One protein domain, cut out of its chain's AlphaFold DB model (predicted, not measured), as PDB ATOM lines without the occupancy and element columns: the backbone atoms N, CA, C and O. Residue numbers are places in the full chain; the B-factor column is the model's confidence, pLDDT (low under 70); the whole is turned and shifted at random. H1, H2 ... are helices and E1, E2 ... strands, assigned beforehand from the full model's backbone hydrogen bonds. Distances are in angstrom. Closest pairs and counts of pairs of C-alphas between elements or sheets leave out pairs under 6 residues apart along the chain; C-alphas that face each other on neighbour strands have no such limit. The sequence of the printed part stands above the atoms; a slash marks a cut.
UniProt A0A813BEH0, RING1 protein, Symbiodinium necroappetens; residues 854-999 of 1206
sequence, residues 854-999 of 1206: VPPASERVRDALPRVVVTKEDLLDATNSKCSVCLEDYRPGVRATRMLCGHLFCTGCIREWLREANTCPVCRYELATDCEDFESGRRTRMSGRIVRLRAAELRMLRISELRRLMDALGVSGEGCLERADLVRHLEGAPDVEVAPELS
ATOM      1  N   VAL A 854     -33.817 -58.192  36.322       79.81
ATOM      2  CA  VAL A 854     -34.881 -57.680  35.456       79.81
ATOM      3  C   VAL A 854     -34.849 -58.481  34.150       79.81
ATOM      4  O   VAL A 854     -33.797 -58.511  33.513       79.81
ATOM      5  N   PRO A 855     -35.939 -59.155  33.742       89.81
ATOM      6  CA  PRO A 855     -35.919 -59.935  32.516       89.81
ATOM      7  C   PRO A 855     -35.724 -59.022  31.293       89.81
ATOM      8  O   PRO A 855     -36.140 -57.856  31.315       89.81
ATOM      9  N   PRO A 856     -35.104 -59.530  30.216       93.50
ATOM     10  CA  PRO A 856     -34.895 -58.762  28.996       93.50
ATOM     11  C   PRO A 856     -36.225 -58.428  28.316       93.50
ATOM     12  O   PRO A 856     -37.232 -59.117  28.505       93.50
ATOM     13  N   ALA A 857     -36.234 -57.386  27.480       94.12
ATOM     14  CA  ALA A 857     -37.397 -57.139  26.630       94.12
ATOM     15  C   ALA A 857     -37.616 -58.317  25.670       94.12
ATOM     16  O   ALA A 857     -36.661 -58.877  25.123       94.12
ATOM     17  N   SER A 858     -38.876 -58.666  25.423       93.81
ATOM     18  CA  SER A 858     -39.210 -59.762  24.522       93.81
ATOM     19  C   SER A 858     -38.741 -59.463  23.104       93.81
ATOM     20  O   SER A 858     -38.800 -58.324  22.622       93.81
ATOM     21  N   GLU A 859     -38.279 -60.495  22.399       91.62
ATOM     22  CA  GLU A 859     -37.778 -60.333  21.029       91.62
ATOM     23  C   GLU A 859     -38.853 -59.750  20.098       91.62
ATOM     24  O   GLU A 859     -38.558 -58.901  19.256       91.62
ATOM     25  N   ARG A 860     -40.122 -60.108  20.342       90.56
ATOM     26  CA  ARG A 860     -41.293 -59.565  19.640       90.56
ATOM     27  C   ARG A 860     -41.379 -58.041  19.734       90.56
ATOM     28  O   ARG A 860     -41.591 -57.400  18.710       90.56
ATOM     29  N   VAL A 861     -41.202 -57.460  20.926       92.12
ATOM     30  CA  VAL A 861     -41.244 -55.997  21.095       92.12
ATOM     31  C   VAL A 861     -39.965 -55.355  20.559       92.12
ATOM     32  O   VAL A 861     -40.045 -54.348  19.859       92.12
ATOM     33  N   ARG A 862     -38.792 -55.955  20.809       93.25
ATOM     34  CA  ARG A 862     -37.487 -55.446  20.338       93.25
ATOM     35  C   ARG A 862     -37.428 -55.278  18.817       93.25
ATOM     36  O   ARG A 862     -36.937 -54.254  18.346       93.25
ATOM     37  N   ASP A 863     -37.976 -56.227  18.060       90.81
ATOM     38  CA  ASP A 863     -38.038 -56.167  16.591       90.81
ATOM     39  C   ASP A 863     -39.309 -55.477  16.038       90.81
ATOM     40  O   ASP A 863     -39.454 -55.321  14.817       90.81
ATOM     41  N   ALA A 864     -40.210 -55.019  16.916       92.75
ATOM     42  CA  ALA A 864     -41.351 -54.162  16.584       92.75
ATOM     43  C   ALA A 864     -41.086 -52.657  16.807       92.75
ATOM     44  O   ALA A 864     -41.841 -51.834  16.287       92.75
ATOM     45  N   LEU A 865     -40.029 -52.282  17.544       94.00
ATOM     46  CA  LEU A 865     -39.676 -50.876  17.779       94.00
ATOM     47  C   LEU A 865     -39.453 -50.111  16.451       94.00
ATOM     48  O   LEU A 865     -38.714 -50.595  15.585       94.00
ATOM     49  N   PRO A 866     -40.036 -48.905  16.279       92.12
ATOM     50  CA  PRO A 866     -39.856 -48.111  15.069       92.12
ATOM     51  C   PRO A 866     -38.387 -47.778  14.781       92.12
ATOM     52  O   PRO A 866     -37.719 -47.086  15.554       92.12
ATOM     53  N   ARG A 867     -37.901 -48.207  13.612       92.06
ATOM     54  CA  ARG A 867     -36.650 -47.708  13.026       92.06
ATOM     55  C   ARG A 867     -36.964 -46.440  12.243       92.06
ATOM     56  O   ARG A 867     -37.818 -46.457  11.357       92.06
ATOM     57  N   VAL A 868     -36.292 -45.349  12.583       91.81
ATOM     58  CA  VAL A 868     -36.591 -43.995  12.109       91.81
ATOM     59  C   VAL A 868     -35.339 -43.336  11.536       91.81
ATOM     60  O   VAL A 868     -34.215 -43.672  11.905       91.81
ATOM     61  N   VAL A 869     -35.534 -42.383  10.630       92.56
ATOM     62  CA  VAL A 869     -34.476 -41.460  10.204       92.56
ATOM     63  C   VAL A 869     -34.593 -40.209  11.064       92.56
ATOM     64  O   VAL A 869     -35.665 -39.602  11.082       92.56
ATOM     65  N   VAL A 870     -33.513 -39.845  11.757       92.56
ATOM     66  CA  VAL A 870     -33.445 -38.662  12.630       92.56
ATOM     67  C   VAL A 870     -33.571 -37.392  11.784       92.56
ATOM     68  O   VAL A 870     -32.834 -37.223  10.807       92.56
ATOM     69  N   THR A 871     -34.499 -36.499  12.132       90.38
ATOM     70  CA  THR A 871     -34.726 -35.230  11.413       90.38
ATOM     71  C   THR A 871     -34.272 -34.018  12.238       90.38
ATOM     72  O   THR A 871     -33.914 -34.164  13.405       90.38
ATOM     73  N   LYS A 872     -34.238 -32.798  11.666       86.88
ATOM     74  CA  LYS A 872     -33.772 -31.609  12.421       86.88
ATOM     75  C   LYS A 872     -34.724 -31.271  13.580       86.88
ATOM     76  O   LYS A 872     -34.289 -30.690  14.563       86.88
ATOM     77  N   GLU A 873     -35.981 -31.708  13.493       85.00
ATOM     78  CA  GLU A 873     -36.986 -31.668  14.560       85.00
ATOM     79  C   GLU A 873     -36.669 -32.595  15.746       85.00
ATOM     80  O   GLU A 873     -37.022 -32.260  16.871       85.00
ATOM     81  N   ASP A 874     -36.009 -33.741  15.531       88.06
ATOM     82  CA  ASP A 874     -35.605 -34.642  16.624       88.06
ATOM     83  C   ASP A 874     -34.505 -34.042  17.498       88.06
ATOM     84  O   ASP A 874     -34.502 -34.242  18.708       88.06
ATOM     85  N   LEU A 875     -33.592 -33.283  16.892       88.94
ATOM     86  CA  LEU A 875     -32.427 -32.710  17.570       88.94
ATOM     87  C   LEU A 875     -32.769 -31.495  18.451       88.94
ATOM     88  O   LEU A 875     -31.903 -30.993  19.163       88.94
ATOM     89  N   LEU A 876     -34.019 -31.016  18.400       85.06
ATOM     90  CA  LEU A 876     -34.543 -29.961  19.276       85.06
ATOM     91  C   LEU A 876     -34.863 -30.497  20.677       85.06
ATOM     92  O   LEU A 876     -34.725 -29.776  21.665       85.06
ATOM     93  N   ASP A 877     -35.287 -31.760  20.764       83.56
ATOM     94  CA  ASP A 877     -35.477 -32.457  22.029       83.56
ATOM     95  C   ASP A 877     -34.087 -32.772  22.605       83.56
ATOM     96  O   ASP A 877     -33.382 -33.649  22.106       83.56
ATOM     97  N   ALA A 878     -33.675 -32.093  23.678       82.31
ATOM     98  CA  ALA A 878     -32.338 -32.274  24.262       82.31
ATOM     99  C   ALA A 878     -32.036 -33.725  24.707       82.31
ATOM    100  O   ALA A 878     -30.879 -34.129  24.765       82.31
ATOM    101  N   THR A 879     -33.062 -34.536  24.992       84.50
ATOM    102  CA  THR A 879     -32.922 -35.971  25.306       84.50
ATOM    103  C   THR A 879     -32.772 -36.870  24.070       84.50
ATOM    104  O   THR A 879     -32.487 -38.056  24.219       84.50
ATOM    105  N   ASN A 880     -32.950 -36.315  22.868       90.50
ATOM    106  CA  ASN A 880     -32.821 -36.969  21.564       90.50
ATOM    107  C   ASN A 880     -31.695 -36.361  20.707       90.50
ATOM    108  O   ASN A 880     -31.540 -36.759  19.555       90.50
ATOM    109  N   SER A 881     -30.903 -35.419  21.232       90.38
ATOM    110  CA  SER A 881     -29.771 -34.827  20.504       90.38
ATOM    111  C   SER A 881     -28.609 -35.810  20.315       90.38
ATOM    112  O   SER A 881     -27.844 -35.685  19.360       90.38
ATOM    113  N   LYS A 882     -28.482 -36.797  21.213       93.75
ATOM    114  CA  LYS A 882     -27.409 -37.798  21.217       93.75
ATOM    115  C   LYS A 882     -27.824 -39.125  21.837       93.75
ATOM    116  O   LYS A 882     -28.747 -39.178  22.649       93.75
ATOM    117  N   CYS A 883     -27.122 -40.196  21.490       95.75
ATOM    118  CA  CYS A 883     -27.387 -41.528  22.023       95.75
ATOM    119  C   CYS A 883     -26.929 -41.627  23.484       95.75
ATOM    120  O   CYS A 883     -25.733 -41.576  23.754       95.75
ATOM    121  N   SER A 884     -27.826 -41.866  24.446       94.75
ATOM    122  CA  SER A 884     -27.432 -41.946  25.868       94.75
ATOM    123  C   SER A 884     -26.665 -43.227  26.266       94.75
ATOM    124  O   SER A 884     -26.548 -43.507  27.457       94.75
ATOM    125  N   VAL A 885     -26.201 -44.030  25.298       94.56
ATOM    126  CA  VAL A 885     -25.466 -45.292  25.523       94.56
ATOM    127  C   VAL A 885     -24.021 -45.186  25.024       94.56
ATOM    128  O   VAL A 885     -23.103 -45.367  25.812       94.56
ATOM    129  N   CYS A 886     -23.801 -44.833  23.752       95.44
ATOM    130  CA  CYS A 886     -22.460 -44.549  23.213       95.44
ATOM    131  C   CYS A 886     -22.025 -43.078  23.369       95.44
ATOM    132  O   CYS A 886     -20.875 -42.754  23.097       95.44
ATOM    133  N   LEU A 887     -22.925 -42.194  23.816       94.88
ATOM    134  CA  LEU A 887     -22.734 -40.744  23.991       94.88
ATOM    135  C   LEU A 887     -22.490 -39.938  22.698       94.88
ATOM    136  O   LEU A 887     -22.305 -38.726  22.780       94.88
ATOM    137  N   GLU A 888     -22.562 -40.583  21.529       94.38
ATOM    138  CA  GLU A 888     -22.419 -39.978  20.198       94.38
ATOM    139  C   GLU A 888     -23.605 -39.067  19.832       94.38
ATOM    140  O   GLU A 888     -24.770 -39.467  19.950       94.38
ATOM    141  N   ASP A 889     -23.306 -37.860  19.340       93.44
ATOM    142  CA  ASP A 889     -24.295 -36.889  18.857       93.44
ATOM    143  C   ASP A 889     -24.914 -37.308  17.512       93.44
ATOM    144  O   ASP A 889     -24.234 -37.806  16.609       93.44
ATOM    145  N   TYR A 890     -26.219 -37.078  17.342       92.56
ATOM    146  CA  TYR A 890     -26.918 -37.428  16.109       92.56
ATOM    147  C   TYR A 890     -26.766 -36.364  15.023       92.56
ATOM    148  O   TYR A 890     -27.061 -35.187  15.221       92.56
ATOM    149  N   ARG A 891     -26.435 -36.816  13.810       90.44
ATOM    150  CA  ARG A 891     -26.597 -36.025  12.582       90.44
ATOM    151  C   ARG A 891     -27.977 -36.288  11.957       90.44
ATOM    152  O   ARG A 891     -28.452 -37.428  12.003       90.44
ATOM    153  N   PRO A 892     -28.620 -35.289  11.326       91.25
ATOM    154  CA  PRO A 892     -29.804 -35.531  10.505       91.25
ATOM    155  C   PRO A 892     -29.524 -36.591   9.429       91.25
ATOM    156  O   PRO A 892     -28.444 -36.627   8.850       91.25
ATOM    157  N   GLY A 893     -30.486 -37.474   9.160       89.69
ATOM    158  CA  GLY A 893     -30.318 -38.564   8.191       89.69
ATOM    159  C   GLY A 893     -29.745 -39.864   8.765       89.69
ATOM    160  O   GLY A 893     -29.766 -40.887   8.079       89.69
ATOM    161  N   VAL A 894     -29.281 -39.882  10.020       93.31
ATOM    162  CA  VAL A 894     -28.876 -41.122  10.708       93.31
ATOM    163  C   VAL A 894     -30.097 -42.025  10.946       93.31
ATOM    164  O   VAL A 894     -31.199 -41.540  11.206       93.31
ATOM    165  N   ARG A 895     -29.918 -43.353  10.855       92.75
ATOM    166  CA  ARG A 895     -30.966 -44.349  11.153       92.75
ATOM    167  C   ARG A 895     -30.898 -44.784  12.623       92.75
ATOM    168  O   ARG A 895     -30.010 -45.542  13.019       92.75
ATOM    169  N   ALA A 896     -31.863 -44.331  13.413       94.81
ATOM    170  CA  ALA A 896     -32.010 -44.620  14.838       94.81
ATOM    171  C   ALA A 896     -33.209 -45.548  15.103       94.81
ATOM    172  O   ALA A 896     -34.027 -45.813  14.222       94.81
ATOM    173  N   THR A 897     -33.336 -46.027  16.336       94.81
ATOM    174  CA  THR A 897     -34.535 -46.716  16.829       94.81
ATOM    175  C   THR A 897     -35.215 -45.838  17.876       94.81
ATOM    176  O   THR A 897     -34.555 -45.375  18.809       94.81
ATOM    177  N   ARG A 898     -36.525 -45.604  17.726       94.12
ATOM    178  CA  ARG A 898     -37.338 -44.866  18.699       94.12
ATOM    179  C   ARG A 898     -37.961 -45.845  19.694       94.12
ATOM    180  O   ARG A 898     -38.659 -46.779  19.307       94.12
ATOM    181  N   MET A 899     -37.717 -45.622  20.980       95.38
ATOM    182  CA  MET A 899     -38.402 -46.324  22.067       95.38
ATOM    183  C   MET A 899     -39.856 -45.859  22.173       95.38
ATOM    184  O   MET A 899     -40.165 -44.709  21.871       95.38
ATOM    185  N   LEU A 900     -40.741 -46.714  22.696       93.38
ATOM    186  CA  LEU A 900     -42.171 -46.402  22.871       93.38
ATOM    187  C   LEU A 900     -42.453 -45.183  23.774       93.38
ATOM    188  O   LEU A 900     -43.556 -44.659  23.760       93.38
ATOM    189  N   CYS A 901     -41.470 -44.697  24.533       92.62
ATOM    190  CA  CYS A 901     -41.552 -43.461  25.314       92.62
ATOM    191  C   CYS A 901     -41.166 -42.180  24.541       92.62
ATOM    192  O   CYS A 901     -41.223 -41.094  25.116       92.62
ATOM    193  N   GLY A 902     -40.743 -42.300  23.278       91.38
ATOM    194  CA  GLY A 902     -40.316 -41.203  22.400       91.38
ATOM    195  C   GLY A 902     -38.800 -41.078  22.189       91.38
ATOM    196  O   GLY A 902     -38.392 -40.503  21.178       91.38
ATOM    197  N   HIS A 903     -37.976 -41.635  23.087       94.06
ATOM    198  CA  HIS A 903     -36.513 -41.468  23.077       94.06
ATOM    199  C   HIS A 903     -35.799 -42.198  21.927       94.06
ATOM    200  O   HIS A 903     -36.168 -43.325  21.584       94.06
ATOM    201  N   LEU A 904     -34.754 -41.577  21.373       95.50
ATOM    202  CA  LEU A 904     -33.937 -42.103  20.274       95.50
ATOM    203  C   LEU A 904     -32.635 -42.761  20.741       95.50
ATOM    204  O   LEU A 904     -31.953 -42.266  21.635       95.50
ATOM    205  N   PHE A 905     -32.279 -43.866  20.082       96.81
ATOM    206  CA  PHE A 905     -31.043 -44.610  20.325       96.81
ATOM    207  C   PHE A 905     -30.411 -45.123  19.027       96.81
ATOM    208  O   PHE A 905     -31.106 -45.428  18.052       96.81
ATOM    209  N   CYS A 906     -29.083 -45.293  19.021       95.56
ATOM    210  CA  CYS A 906     -28.392 -45.997  17.941       95.56
ATOM    211  C   CYS A 906     -28.900 -47.447  17.878       95.56
ATOM    212  O   CYS A 906     -29.006 -48.122  18.903       95.56
ATOM    213  N   THR A 907     -29.228 -47.921  16.671       93.94
ATOM    214  CA  THR A 907     -29.965 -49.186  16.468       93.94
ATOM    215  C   THR A 907     -29.248 -50.415  17.047       93.94
ATOM    216  O   THR A 907     -29.918 -51.342  17.494       93.94
ATOM    217  N   GLY A 908     -27.909 -50.424  17.082       94.44
ATOM    218  CA  GLY A 908     -27.127 -51.447  17.790       94.44
ATOM    219  C   GLY A 908     -27.282 -51.332  19.308       94.44
ATOM    220  O   GLY A 908     -27.866 -52.214  19.935       94.44
ATOM    221  N   CYS A 909     -26.863 -50.193  19.868       95.81
ATOM    222  CA  CYS A 909     -26.800 -49.935  21.309       95.81
ATOM    223  C   CYS A 909     -28.095 -50.274  22.065       95.81
ATOM    224  O   CYS A 909     -28.041 -50.921  23.107       95.81
ATOM    225  N   ILE A 910     -29.271 -49.885  21.550       96.12
ATOM    226  CA  ILE A 910     -30.542 -50.222  22.217       96.12
ATOM    227  C   ILE A 910     -30.956 -51.681  22.006       96.12
ATOM    228  O   ILE A 910     -31.579 -52.264  22.887       96.12
ATOM    229  N   ARG A 911     -30.594 -52.315  20.881       94.38
ATOM    230  CA  ARG A 911     -30.903 -53.736  20.641       94.38
ATOM    231  C   ARG A 911     -30.066 -54.659  21.529       94.38
ATOM    232  O   ARG A 911     -30.537 -55.759  21.830       94.38
ATOM    233  N   GLU A 912     -28.883 -54.204  21.938       94.50
ATOM    234  CA  GLU A 912     -27.992 -54.838  22.916       94.50
ATOM    235  C   GLU A 912     -28.421 -54.553  24.353       94.50
ATOM    236  O   GLU A 912     -28.680 -55.506  25.076       94.50
ATOM    237  N   TRP A 913     -28.647 -53.292  24.734       95.50
ATOM    238  CA  TRP A 913     -29.215 -52.946  26.046       95.50
ATOM    239  C   TRP A 913     -30.509 -53.728  26.343       95.50
ATOM    240  O   TRP A 913     -30.705 -54.252  27.439       95.50
ATOM    241  N   LEU A 914     -31.373 -53.890  25.334       95.88
ATOM    242  CA  LEU A 914     -32.613 -54.654  25.462       95.88
ATOM    243  C   LEU A 914     -32.443 -56.192  25.463       95.88
ATOM    244  O   LEU A 914     -33.444 -56.897  25.566       95.88
ATOM    245  N   ARG A 915     -31.220 -56.733  25.340       93.06
ATOM    246  CA  ARG A 915     -30.911 -58.153  25.637       93.06
ATOM    247  C   ARG A 915     -30.672 -58.410  27.126       93.06
ATOM    248  O   ARG A 915     -30.721 -59.566  27.528       93.06
ATOM    249  N   GLU A 916     -30.396 -57.371  27.910       90.31
ATOM    250  CA  GLU A 916     -30.001 -57.487  29.323       90.31
ATOM    251  C   GLU A 916     -31.014 -56.830  30.267       90.31
ATOM    252  O   GLU A 916     -31.193 -57.283  31.394       90.31
ATOM    253  N   ALA A 917     -31.729 -55.806  29.797       92.31
ATOM    254  CA  ALA A 917     -32.831 -55.163  30.506       92.31
ATOM    255  C   ALA A 917     -34.062 -55.021  29.597       92.31
ATOM    256  O   ALA A 917     -33.980 -55.148  28.377       92.31
ATOM    257  N   ASN A 918     -35.219 -54.680  30.166       94.69
ATOM    258  CA  ASN A 918     -36.403 -54.289  29.392       94.69
ATOM    259  C   ASN A 918     -36.677 -52.773  29.390       94.69
ATOM    260  O   ASN A 918     -37.703 -52.339  28.867       94.69
ATOM    261  N   THR A 919     -35.812 -51.959  30.004       95.00
ATOM    262  CA  THR A 919     -36.117 -50.549  30.304       95.00
ATOM    263  C   THR A 919     -35.436 -49.559  29.357       95.00
ATOM    264  O   THR A 919     -34.345 -49.810  28.860       95.00
ATOM    265  N   CYS A 920     -36.049 -48.398  29.117       95.31
ATOM    266  CA  CYS A 920     -35.398 -47.285  28.422       95.31
ATOM    267  C   CYS A 920     -34.307 -46.636  29.305       95.31
ATOM    268  O   CYS A 920     -34.659 -46.166  30.392       95.31
ATOM    269  N   PRO A 921     -33.046 -46.510  28.833       94.94
ATOM    270  CA  PRO A 921     -31.948 -45.899  29.593       94.94
ATOM    271  C   PRO A 921     -32.249 -44.509  30.174       94.94
ATOM    272  O   PRO A 921     -31.859 -44.216  31.300       94.94
ATOM    273  N   VAL A 922     -32.971 -43.659  29.429       94.19
ATOM    274  CA  VAL A 922     -33.210 -42.251  29.806       94.19
ATOM    275  C   VAL A 922     -34.333 -42.095  30.836       94.19
ATOM    276  O   VAL A 922     -34.203 -41.315  31.774       94.19
ATOM    277  N   CYS A 923     -35.452 -42.815  30.682       92.56
ATOM    278  CA  CYS A 923     -36.670 -42.570  31.474       92.56
ATOM    279  C   CYS A 923     -37.270 -43.800  32.174       92.56
ATOM    280  O   CYS A 923     -38.360 -43.708  32.741       92.56
ATOM    281  N   ARG A 924     -36.594 -44.957  32.135       92.75
ATOM    282  CA  ARG A 924     -37.049 -46.217  32.757       92.75
ATOM    283  C   ARG A 924     -38.481 -46.609  32.348       92.75
ATOM    284  O   ARG A 924     -39.283 -47.069  33.161       92.75
ATOM    285  N   TYR A 925     -38.822 -46.397  31.075       94.12
ATOM    286  CA  TYR A 925     -40.014 -46.980  30.451       94.12
ATOM    287  C   TYR A 925     -39.782 -48.477  30.236       94.12
ATOM    288  O   TYR A 925     -38.806 -48.832  29.582       94.12
ATOM    289  N   GLU A 926     -40.644 -49.335  30.774       94.06
ATOM    290  CA  GLU A 926     -40.504 -50.793  30.713       94.06
ATOM    291  C   GLU A 926     -41.241 -51.367  29.492       94.06
ATOM    292  O   GLU A 926     -42.451 -51.194  29.341       94.06
ATOM    293  N   LEU A 927     -40.515 -52.072  28.624       94.44
ATOM    294  CA  LEU A 927     -41.080 -52.871  27.536       94.44
ATOM    295  C   LEU A 927     -41.579 -54.228  28.051       94.44
ATOM    296  O   LEU A 927     -41.185 -54.678  29.130       94.44
ATOM    297  N   ALA A 928     -42.430 -54.896  27.267       92.50
ATOM    298  CA  ALA A 928     -42.868 -56.248  27.598       92.50
ATOM    299  C   ALA A 928     -41.707 -57.252  27.560       92.50
ATOM    300  O   ALA A 928     -40.728 -57.062  26.838       92.50
ATOM    301  N   THR A 929     -41.845 -58.319  28.339       92.50
ATOM    302  CA  THR A 929     -40.864 -59.397  28.531       92.50
ATOM    303  C   THR A 929     -41.555 -60.748  28.344       92.50
ATOM    304  O   THR A 929     -42.781 -60.818  28.411       92.50
ATOM    305  N   ASP A 930     -40.801 -61.823  28.130       89.31
ATOM    306  CA  ASP A 930     -41.366 -63.177  27.977       89.31
ATOM    307  C   ASP A 930     -41.548 -63.915  29.331       89.31
ATOM    308  O   ASP A 930     -41.667 -65.137  29.369       89.31
ATOM    309  N   CYS A 931     -41.558 -63.187  30.459       88.56
ATOM    310  CA  CYS A 931     -41.703 -63.720  31.822       88.56
ATOM    311  C   CYS A 931     -43.049 -63.291  32.435       88.56
ATOM    312  O   CYS A 931     -43.229 -62.122  32.773       88.56
ATOM    313  N   GLU A 932     -43.994 -64.225  32.595       85.31
ATOM    314  CA  GLU A 932     -45.387 -63.925  32.981       85.31
ATOM    315  C   GLU A 932     -45.534 -63.301  34.386       85.31
ATOM    316  O   GLU A 932     -46.331 -62.372  34.579       85.31
ATOM    317  N   ASP A 933     -44.711 -63.737  35.346       84.50
ATOM    318  CA  ASP A 933     -44.660 -63.174  36.703       84.50
ATOM    319  C   ASP A 933     -44.265 -61.690  36.678       84.50
ATOM    320  O   ASP A 933     -44.909 -60.831  37.291       84.50
ATOM    321  N   PHE A 934     -43.218 -61.364  35.913       87.44
ATOM    322  CA  PHE A 934     -42.737 -59.994  35.779       87.44
ATOM    323  C   PHE A 934     -43.687 -59.139  34.935       87.44
ATOM    324  O   PHE A 934     -43.963 -57.995  35.299       87.44
ATOM    325  N   GLU A 935     -44.226 -59.691  33.844       88.31
ATOM    326  CA  GLU A 935     -45.234 -59.067  32.979       88.31
ATOM    327  C   GLU A 935     -46.438 -58.557  33.767       88.31
ATOM    328  O   GLU A 935     -46.900 -57.436  33.539       88.31
ATOM    329  N   SER A 936     -46.924 -59.360  34.713       86.88
ATOM    330  CA  SER A 936     -48.064 -59.017  35.561       86.88
ATOM    331  C   SER A 936     -47.784 -57.748  36.374       86.88
ATOM    332  O   SER A 936     -48.552 -56.786  36.308       86.88
ATOM    333  N   GLY A 937     -46.625 -57.673  37.040       88.38
ATOM    334  CA  GLY A 937     -46.189 -56.459  37.741       88.38
ATOM    335  C   GLY A 937     -45.865 -55.284  36.805       88.38
ATOM    336  O   GLY A 937     -46.147 -54.129  37.137       88.38
ATOM    337  N   ARG A 938     -45.309 -55.554  35.616       91.00
ATOM    338  CA  ARG A 938     -44.966 -54.541  34.602       91.00
ATOM    339  C   ARG A 938     -46.209 -53.843  34.060       91.00
ATOM    340  O   ARG A 938     -46.187 -52.629  33.873       91.00
ATOM    341  N   ARG A 939     -47.306 -54.575  33.837       88.31
ATOM    342  CA  ARG A 939     -48.597 -54.006  33.402       88.31
ATOM    343  C   ARG A 939     -49.148 -53.020  34.428       88.31
ATOM    344  O   ARG A 939     -49.561 -51.934  34.038       88.31
ATOM    345  N   THR A 940     -49.067 -53.334  35.722       89.12
ATOM    346  CA  THR A 940     -49.464 -52.403  36.791       89.12
ATOM    347  C   THR A 940     -48.553 -51.173  36.841       89.12
ATOM    348  O   THR A 940     -49.058 -50.054  36.843       89.12
ATOM    349  N   ARG A 941     -47.221 -51.342  36.814       90.62
ATOM    350  CA  ARG A 941     -46.268 -50.209  36.859       90.62
ATOM    351  C   ARG A 941     -46.338 -49.294  35.633       90.62
ATOM    352  O   ARG A 941     -46.090 -48.097  35.760       90.62
ATOM    353  N   MET A 942     -46.635 -49.843  34.453       90.62
ATOM    354  CA  MET A 942     -46.778 -49.082  33.205       90.62
ATOM    355  C   MET A 942     -48.218 -48.616  32.932       90.62
ATOM    356  O   MET A 942     -48.452 -47.973  31.913       90.62
ATOM    357  N   SER A 943     -49.182 -48.906  33.812       87.06
ATOM    358  CA  SER A 943     -50.558 -48.425  33.657       87.06
ATOM    359  C   SER A 943     -50.592 -46.891  33.629       87.06
ATOM    360  O   SER A 943     -49.927 -46.235  34.432       87.06
ATOM    361  N   GLY A 944     -51.308 -46.310  32.663       84.19
ATOM    362  CA  GLY A 944     -51.343 -44.860  32.445       84.19
ATOM    363  C   GLY A 944     -50.059 -44.249  31.858       84.19
ATOM    364  O   GLY A 944     -49.981 -43.026  31.728       84.19
ATOM    365  N   ARG A 945     -49.046 -45.048  31.479       88.06
ATOM    366  CA  ARG A 945     -47.905 -44.550  30.693       88.06
ATOM    367  C   ARG A 945     -48.222 -44.598  29.204       88.06
ATOM    368  O   ARG A 945     -48.260 -45.660  28.594       88.06
ATOM    369  N   ILE A 946     -48.374 -43.411  28.636       87.38
ATOM    370  CA  ILE A 946     -48.710 -43.190  27.232       87.38
ATOM    371  C   ILE A 946     -47.523 -43.541  26.316       87.38
ATOM    372  O   ILE A 946     -46.396 -43.082  26.528       87.38
ATOM    373  N   VAL A 947     -47.801 -44.322  25.273       90.62
ATOM    374  CA  VAL A 947     -46.887 -44.652  24.172       90.62
ATOM    375  C   VAL A 947     -46.828 -43.489  23.186       90.62
ATOM    376  O   VAL A 947     -47.865 -43.016  22.733       90.62
ATOM    377  N   ARG A 948     -45.625 -43.045  22.811       90.12
ATOM    378  CA  ARG A 948     -45.397 -41.901  21.917       90.12
ATOM    379  C   ARG A 948     -44.861 -42.327  20.562       90.12
ATOM    380  O   ARG A 948     -43.741 -42.823  20.445       90.12
ATOM    381  N   LEU A 949     -45.655 -42.069  19.529       89.62
ATOM    382  CA  LEU A 949     -45.344 -42.335  18.123       89.62
ATOM    383  C   LEU A 949     -45.543 -41.048  17.312       89.62
ATOM    384  O   LEU A 949     -46.236 -40.137  17.754       89.62
ATOM    385  N   ARG A 950     -44.966 -40.951  16.110       86.94
ATOM    386  CA  ARG A 950     -45.228 -39.826  15.193       86.94
ATOM    387  C   ARG A 950     -45.952 -40.307  13.945       86.94
ATOM    388  O   ARG A 950     -45.524 -41.274  13.313       86.94
ATOM    389  N   ALA A 951     -47.001 -39.597  13.540       84.75
ATOM    390  CA  ALA A 951     -47.848 -40.007  12.419       84.75
ATOM    391  C   ALA A 951     -47.058 -40.172  11.099       84.75
ATOM    392  O   ALA A 951     -47.277 -41.129  10.358       84.75
ATOM    393  N   ALA A 952     -46.060 -39.312  10.855       81.00
ATOM    394  CA  ALA A 952     -45.148 -39.421   9.712       81.00
ATOM    395  C   ALA A 952     -44.321 -40.722   9.701       81.00
ATOM    396  O   ALA A 952     -44.094 -41.306   8.645       81.00
ATOM    397  N   GLU A 953     -43.882 -41.200  10.868       85.50
ATOM    398  CA  GLU A 953     -43.074 -42.421  11.004       85.50
ATOM    399  C   GLU A 953     -43.947 -43.657  10.756       85.50
ATOM    400  O   GLU A 953     -43.603 -44.516   9.939       85.50
ATOM    401  N   LEU A 954     -45.158 -43.668  11.326       88.75
ATOM    402  CA  LEU A 954     -46.199 -44.653  11.016       88.75
ATOM    403  C   LEU A 954     -46.635 -44.611   9.540       88.75
ATOM    404  O   LEU A 954     -47.095 -45.618   8.999       88.75
ATOM    405  N   ARG A 955     -46.436 -43.486   8.841       85.25
ATOM    406  CA  ARG A 955     -46.627 -43.338   7.386       85.25
ATOM    407  C   ARG A 955     -45.402 -43.720   6.542       85.25
ATOM    408  O   ARG A 955     -45.540 -43.746   5.318       85.25
ATOM    409  N   MET A 956     -44.277 -44.128   7.136       83.56
ATOM    410  CA  MET A 956     -43.141 -44.725   6.409       83.56
ATOM    411  C   MET A 956     -43.001 -46.245   6.612       83.56
ATOM    412  O   MET A 956     -42.772 -46.946   5.630       83.56
ATOM    413  N   LEU A 957     -43.258 -46.790   7.813       87.38
ATOM    414  CA  LEU A 957     -43.166 -48.240   8.120       87.38
ATOM    415  C   LEU A 957     -43.886 -49.157   7.103       87.38
ATOM    416  O   LEU A 957     -44.932 -48.806   6.567       87.38
ATOM    417  N   ARG A 958     -43.405 -50.372   6.842       89.19
ATOM    418  CA  ARG A 958     -44.117 -51.341   5.980       89.19
ATOM    419  C   ARG A 958     -45.370 -51.879   6.682       89.19
ATOM    420  O   ARG A 958     -45.451 -51.879   7.905       89.19
ATOM    421  N   ILE A 959     -46.345 -52.407   5.931       90.69
ATOM    422  CA  ILE A 959     -47.587 -52.976   6.511       90.69
ATOM    423  C   ILE A 959     -47.286 -54.080   7.544       90.69
ATOM    424  O   ILE A 959     -47.959 -54.167   8.567       90.69
ATOM    425  N   SER A 960     -46.243 -54.886   7.326       89.94
ATOM    426  CA  SER A 960     -45.800 -55.911   8.281       89.94
ATOM    427  C   SER A 960     -45.060 -55.352   9.504       89.94
ATOM    428  O   SER A 960     -45.007 -56.026  10.527       89.94
ATOM    429  N   GLU A 961     -44.508 -54.141   9.427       91.19
ATOM    430  CA  GLU A 961     -43.906 -53.427  10.562       91.19
ATOM    431  C   GLU A 961     -44.984 -52.722  11.389       91.19
ATOM    432  O   GLU A 961     -44.966 -52.827  12.608       91.19
ATOM    433  N   LEU A 962     -45.983 -52.114  10.735       92.25
ATOM    434  CA  LEU A 962     -47.181 -51.590  11.397       92.25
ATOM    435  C   LEU A 962     -47.945 -52.685  12.146       92.25
ATOM    436  O   LEU A 962     -48.276 -52.484  13.308       92.25
ATOM    437  N   ARG A 963     -48.177 -53.853  11.524       91.88
ATOM    438  CA  ARG A 963     -48.828 -54.977  12.216       91.88
ATOM    439  C   ARG A 963     -48.005 -55.460  13.413       91.88
ATOM    440  O   ARG A 963     -48.554 -55.484  14.501       91.88
ATOM    441  N   ARG A 964     -46.686 -55.682  13.274       92.19
ATOM    442  CA  ARG A 964     -45.829 -56.029  14.430       92.19
ATOM    443  C   ARG A 964     -45.873 -54.990  15.554       92.19
ATOM    444  O   ARG A 964     -45.851 -55.379  16.714       92.19
ATOM    445  N   LEU A 965     -45.936 -53.697  15.230       93.00
ATOM    446  CA  LEU A 965     -46.074 -52.636  16.227       93.00
ATOM    447  C   LEU A 965     -47.444 -52.687  16.923       93.00
ATOM    448  O   LEU A 965     -47.498 -52.567  18.139       93.00
ATOM    449  N   MET A 966     -48.530 -52.916  16.183       93.12
ATOM    450  CA  MET A 966     -49.869 -53.118  16.754       93.12
ATOM    451  C   MET A 966     -49.917 -54.362  17.655       93.12
ATOM    452  O   MET A 966     -50.332 -54.252  18.808       93.12
ATOM    453  N   ASP A 967     -49.387 -55.497  17.187       90.75
ATOM    454  CA  ASP A 967     -49.278 -56.753  17.940       90.75
ATOM    455  C   ASP A 967     -48.474 -56.558  19.245       90.75
ATOM    456  O   ASP A 967     -48.882 -57.013  20.312       90.75
ATOM    457  N   ALA A 968     -47.348 -55.834  19.180       89.69
ATOM    458  CA  ALA A 968     -46.486 -55.512  20.323       89.69
ATOM    459  C   ALA A 968     -47.109 -54.517  21.322       89.69
ATOM    460  O   ALA A 968     -46.681 -54.463  22.475       89.69
ATOM    461  N   LEU A 969     -48.105 -53.740  20.888       89.38
ATOM    462  CA  LEU A 969     -48.886 -52.816  21.715       89.38
ATOM    463  C   LEU A 969     -50.213 -53.420  22.206       89.38
ATOM    464  O   LEU A 969     -50.912 -52.780  22.985       89.38
ATOM    465  N   GLY A 970     -50.577 -54.630  21.765       87.25
ATOM    466  CA  GLY A 970     -51.872 -55.250  22.066       87.25
ATOM    467  C   GLY A 970     -53.067 -54.617  21.335       87.25
ATOM    468  O   GLY A 970     -54.212 -54.863  21.707       87.25
ATOM    469  N   VAL A 971     -52.823 -53.808  20.299       89.50
ATOM    470  CA  VAL A 971     -53.869 -53.154  19.495       89.50
ATOM    471  C   VAL A 971     -54.303 -54.108  18.382       89.50
ATOM    472  O   VAL A 971     -53.486 -54.487  17.546       89.50
ATOM    473  N   SER A 972     -55.583 -54.491  18.328       85.94
ATOM    474  CA  SER A 972     -56.061 -55.392  17.266       85.94
ATOM    475  C   SER A 972     -55.973 -54.733  15.885       85.94
ATOM    476  O   SER A 972     -56.465 -53.626  15.667       85.94
ATOM    477  N   GLY A 973     -55.355 -55.444  14.937       83.50
ATOM    478  CA  GLY A 973     -55.318 -55.102  13.512       83.50
ATOM    479  C   GLY A 973     -56.365 -55.841  12.671       83.50
ATOM    480  O   GLY A 973     -56.199 -55.944  11.448       83.50
ATOM    481  N   GLU A 974     -57.392 -56.415  13.301       82.75
ATOM    482  CA  GLU A 974     -58.536 -57.031  12.621       82.75
ATOM    483  C   GLU A 974     -59.383 -55.974  11.894       82.75
ATOM    484  O   GLU A 974     -59.352 -54.789  12.219       82.75
ATOM    485  N   GLY A 975     -60.088 -56.377  10.831       81.81
ATOM    486  CA  GLY A 975     -60.870 -55.471   9.975       81.81
ATOM    487  C   GLY A 975     -60.052 -54.483   9.123       81.81
ATOM    488  O   GLY A 975     -60.524 -54.067   8.069       81.81
ATOM    489  N   CYS A 976     -58.820 -54.146   9.517       86.31
ATOM    490  CA  CYS A 976     -57.931 -53.248   8.783       86.31
ATOM    491  C   CYS A 976     -57.478 -53.869   7.454       86.31
ATOM    492  O   CYS A 976     -56.703 -54.836   7.453       86.31
ATOM    493  N   LEU A 977     -57.910 -53.291   6.332       82.19
ATOM    494  CA  LEU A 977     -57.543 -53.727   4.981       82.19
ATOM    495  C   LEU A 977     -56.383 -52.893   4.431       82.19
ATOM    496  O   LEU A 977     -55.434 -53.437   3.865       82.19
ATOM    497  N   GLU A 978     -56.436 -51.577   4.629       86.38
ATOM    498  CA  GLU A 978     -55.454 -50.634   4.112       86.38
ATOM    499  C   GLU A 978     -54.411 -50.215   5.153       86.38
ATOM    500  O   GLU A 978     -54.616 -50.250   6.367       86.38
ATOM    501  N   ARG A 979     -53.283 -49.696   4.656       88.19
ATOM    502  CA  ARG A 979     -52.274 -49.012   5.480       88.19
ATOM    503  C   ARG A 979     -52.892 -47.872   6.305       88.19
ATOM    504  O   ARG A 979     -52.500 -47.670   7.451       88.19
ATOM    505  N   ALA A 980     -53.833 -47.129   5.719       87.75
ATOM    506  CA  ALA A 980     -54.516 -46.025   6.384       87.75
ATOM    507  C   ALA A 980     -55.411 -46.494   7.544       87.75
ATOM    508  O   ALA A 980     -55.597 -45.749   8.501       87.75
ATOM    509  N   ASP A 981     -55.931 -47.723   7.504       90.81
ATOM    510  CA  ASP A 981     -56.740 -48.279   8.592       90.81
ATOM    511  C   ASP A 981     -55.870 -48.580   9.810       90.81
ATOM    512  O   ASP A 981     -56.199 -48.151  10.912       90.81
ATOM    513  N   LEU A 982     -54.725 -49.237   9.592       91.25
ATOM    514  CA  LEU A 982     -53.758 -49.580  10.641       91.25
ATOM    515  C   LEU A 982     -53.247 -48.328  11.371       91.25
ATOM    516  O   LEU A 982     -53.187 -48.300  12.597       91.25
ATOM    517  N   VAL A 983     -52.922 -47.265  10.621       90.94
ATOM    518  CA  VAL A 983     -52.483 -45.991  11.216       90.94
ATOM    519  C   VAL A 983     -53.625 -45.321  11.987       90.94
ATOM    520  O   VAL A 983     -53.391 -44.890  13.110       90.94
ATOM    521  N   ARG A 984     -54.862 -45.314  11.466       89.38
ATOM    522  CA  ARG A 984     -56.024 -44.748  12.180       89.38
ATOM    523  C   ARG A 984     -56.398 -45.519  13.452       89.38
ATOM    524  O   ARG A 984     -56.854 -44.900  14.406       89.38
ATOM    525  N   HIS A 985     -56.198 -46.837  13.492       91.12
ATOM    526  CA  HIS A 985     -56.414 -47.632  14.709       91.12
ATOM    527  C   HIS A 985     -55.334 -47.366  15.767       91.12
ATOM    528  O   HIS A 985     -55.653 -47.328  16.950       91.12
ATOM    529  N   LEU A 986     -54.084 -47.102  15.361       90.75
ATOM    530  CA  LEU A 986     -53.040 -46.611  16.271       90.75
ATOM    531  C   LEU A 986     -53.311 -45.172  16.747       90.75
ATOM    532  O   LEU A 986     -53.130 -44.891  17.924       90.75
ATOM    533  N   GLU A 987     -53.783 -44.282  15.867       88.88
ATOM    534  CA  GLU A 987     -54.187 -42.900  16.201       88.88
ATOM    535  C   GLU A 987     -55.430 -42.836  17.118       88.88
ATOM    536  O   GLU A 987     -55.674 -41.802  17.735       88.88
ATOM    537  N   GLY A 988     -56.212 -43.920  17.213       85.94
ATOM    538  CA  GLY A 988     -57.413 -44.029  18.049       85.94
ATOM    539  C   GLY A 988     -57.277 -44.911  19.298       85.94
ATOM    540  O   GLY A 988     -58.276 -45.122  19.987       85.94
ATOM    541  N   ALA A 989     -56.092 -45.458  19.589       89.44
ATOM    542  CA  ALA A 989     -55.877 -46.327  20.749       89.44
ATOM    543  C   ALA A 989     -55.650 -45.501  22.038       89.44
ATOM    544  O   ALA A 989     -54.874 -44.546  22.015       89.44
ATOM    545  N   PRO A 990     -56.282 -45.852  23.179       83.50
ATOM    546  CA  PRO A 990     -56.346 -44.978  24.358       83.50
ATOM    547  C   PRO A 990     -54.986 -44.712  25.020       83.50
ATOM    548  O   PRO A 990     -54.762 -43.618  25.530       83.50
ATOM    549  N   ASP A 991     -54.072 -45.683  24.979       85.56
ATOM    550  CA  ASP A 991     -52.729 -45.575  25.556       85.56
ATOM    551  C   ASP A 991     -51.668 -45.085  24.543       85.56
ATOM    552  O   ASP A 991     -50.473 -45.125  24.840       85.56
ATOM    553  N   VAL A 992     -52.067 -44.637  23.340       89.81
ATOM    554  CA  VAL A 992     -51.151 -44.277  22.241       89.81
ATOM    555  C   VAL A 992     -51.326 -42.815  21.807       89.81
ATOM    556  O   VAL A 992     -52.230 -42.453  21.061       89.81
ATOM    557  N   GLU A 993     -50.381 -41.965  22.204       89.81
ATOM    558  CA  GLU A 993     -50.216 -40.608  21.681       89.81
ATOM    559  C   GLU A 993     -49.465 -40.663  20.344       89.81
ATOM    560  O   GLU A 993     -48.232 -40.723  20.283       89.81
ATOM    561  N   VAL A 994     -50.222 -40.631  19.243       87.62
ATOM    562  CA  VAL A 994     -49.658 -40.376  17.913       87.62
ATOM    563  C   VAL A 994     -49.566 -38.867  17.698       87.62
ATOM    564  O   VAL A 994     -50.545 -38.205  17.358       87.62
ATOM    565  N   ALA A 995     -48.366 -38.312  17.864       82.25
ATOM    566  CA  ALA A 995     -48.104 -36.910  17.583       82.25
ATOM    567  C   ALA A 995     -48.385 -36.604  16.092       82.25
ATOM    568  O   ALA A 995     -47.856 -37.306  15.212       82.25
ATOM    569  N   PRO A 996     -49.203 -35.576  15.785       71.69
ATOM    570  CA  PRO A 996     -49.568 -35.235  14.416       71.69
ATOM    571  C   PRO A 996     -48.367 -34.699  13.630       71.69
ATOM    572  O   PRO A 996     -47.364 -34.254  14.189       71.69
ATOM    573  N   GLU A 997     -48.480 -34.704  12.303       67.38
ATOM    574  CA  GLU A 997     -47.522 -33.994  11.457       67.38
ATOM    575  C   GLU A 997     -47.610 -32.483  11.707       67.38
ATOM    576  O   GLU A 997     -48.700 -31.908  11.735       67.38
ATOM    577  N   LEU A 998     -46.451 -31.836  11.879       64.31
ATOM    578  CA  LEU A 998     -46.360 -30.378  11.953       64.31
ATOM    579  C   LEU A 998     -46.991 -29.765  10.696       64.31
ATOM    580  O   LEU A 998     -46.742 -30.227   9.579       64.31
ATOM    581  N   SER A 999     -47.801 -28.716  10.879       56.28
ATOM    582  CA  SER A 999     -48.471 -28.035   9.766       56.28
ATOM    583  C   SER A 999     -47.460 -27.551   8.722       56.28
ATOM    584  O   SER A 999     -46.297 -27.296   9.035       56.28
TER     585      SER A 999
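What this domain is: This is residues 854 to 999 of the 1206 residues of the protein "RING1 protein" of Symbiodinium necroappetens (UniProt A0A813BEH0). Two small lobes sit side by side: one is a three-strand antiparallel sheet, E1 E2 E3, with H2 over it, and the other is a pair of parallel strands, E4 and E5, with H6 packed on E5 and H5 beside H6. H1 sits between the lobes, touching H5 and near H2, while H3 lies off to one side and touches no helix. The printed part has 146 residues with six named helices and five named strands, in the order H1 E1 E2 E3 H2 H3 E4 H4 H5 H6 E5; under half of the residues are in named elements, and the class is mixed, helices and strands. The whole is compact, with a radius of gyration of the C-alphas of 14.9 A and spans of 42 by 42 by 25 A.

How they stand to each other: H1, residues 859 to 862, touches H5, residues 959 to 969; the closest C-alphas, of Val 861 and Ala 968, are 5.3 A apart. E1, residues 867 to 869, E2, residues 895 to 898, and E3, residues 904 to 906, form a meander, each strand the antiparallel neighbour of the one before. E1 and E2 are a hairpin, with N 868 and O 896 2.8 A apart, and so are E2 and E3, with N 897 and O 905 2.9 A apart. H2, residues 907 to 916, is on this sheet at a height of 10.2 A; its closest C-alpha to E2 is Thr 907, 5.2 A from that of Thr 897. H3, residues 932 to 941, is apart from H2. E4, residues 947 to 950, and E5, residues 992 to 995, are parallel at 29 degrees, with N 993 and O 947 2.8 A apart. H4, residues 951 to 954, only grazes the sheet E1 E2 E3. E4, H4, H5, H6, residues 979 to 987, and E5 make a strand-helix-strand unit, helices between two parallel neighbour strands. H4 and H6 only just touch, with 3 pairs of C-alphas within 8 A, the closest being Leu 954 and Val 983 at 6.4 A. H5 and H6 touch at a shallow tilt of 22 degrees, the same way; the C-alphas of Ile 959 and Arg 979 are closest, at 6.2 A. Every O i to N i+4 pair is within hydrogen-bond range in H5 and H6, against 3 of 6 in H2 and 4 of 6 in H3; H1 and H4 are too short for such a pair.

Where its parts are: H1 begins at C-alpha 859, (-37.778, -60.333, 21.029). From first to last C-alpha, H2 and H5 each measure 15.3 A, H3 14.3 A, H6 12.5 A and E4 10.3 A. H3 begins at C-alpha 932, (-45.387, -63.925, 32.981), and E5 ends at C-alpha 995, (-48.104, -36.910, 17.583).

The domain as a whole: The two C-alphas farthest apart, of Asp 933 and Ser 999, are 44.4 A apart. The printed part has no cut. The links E1 to E2, 25 residues, and H2 to H3, 15 residues, are long. The mean pLDDT of the printed part is 89.7; residues 997 to 999 are under 70.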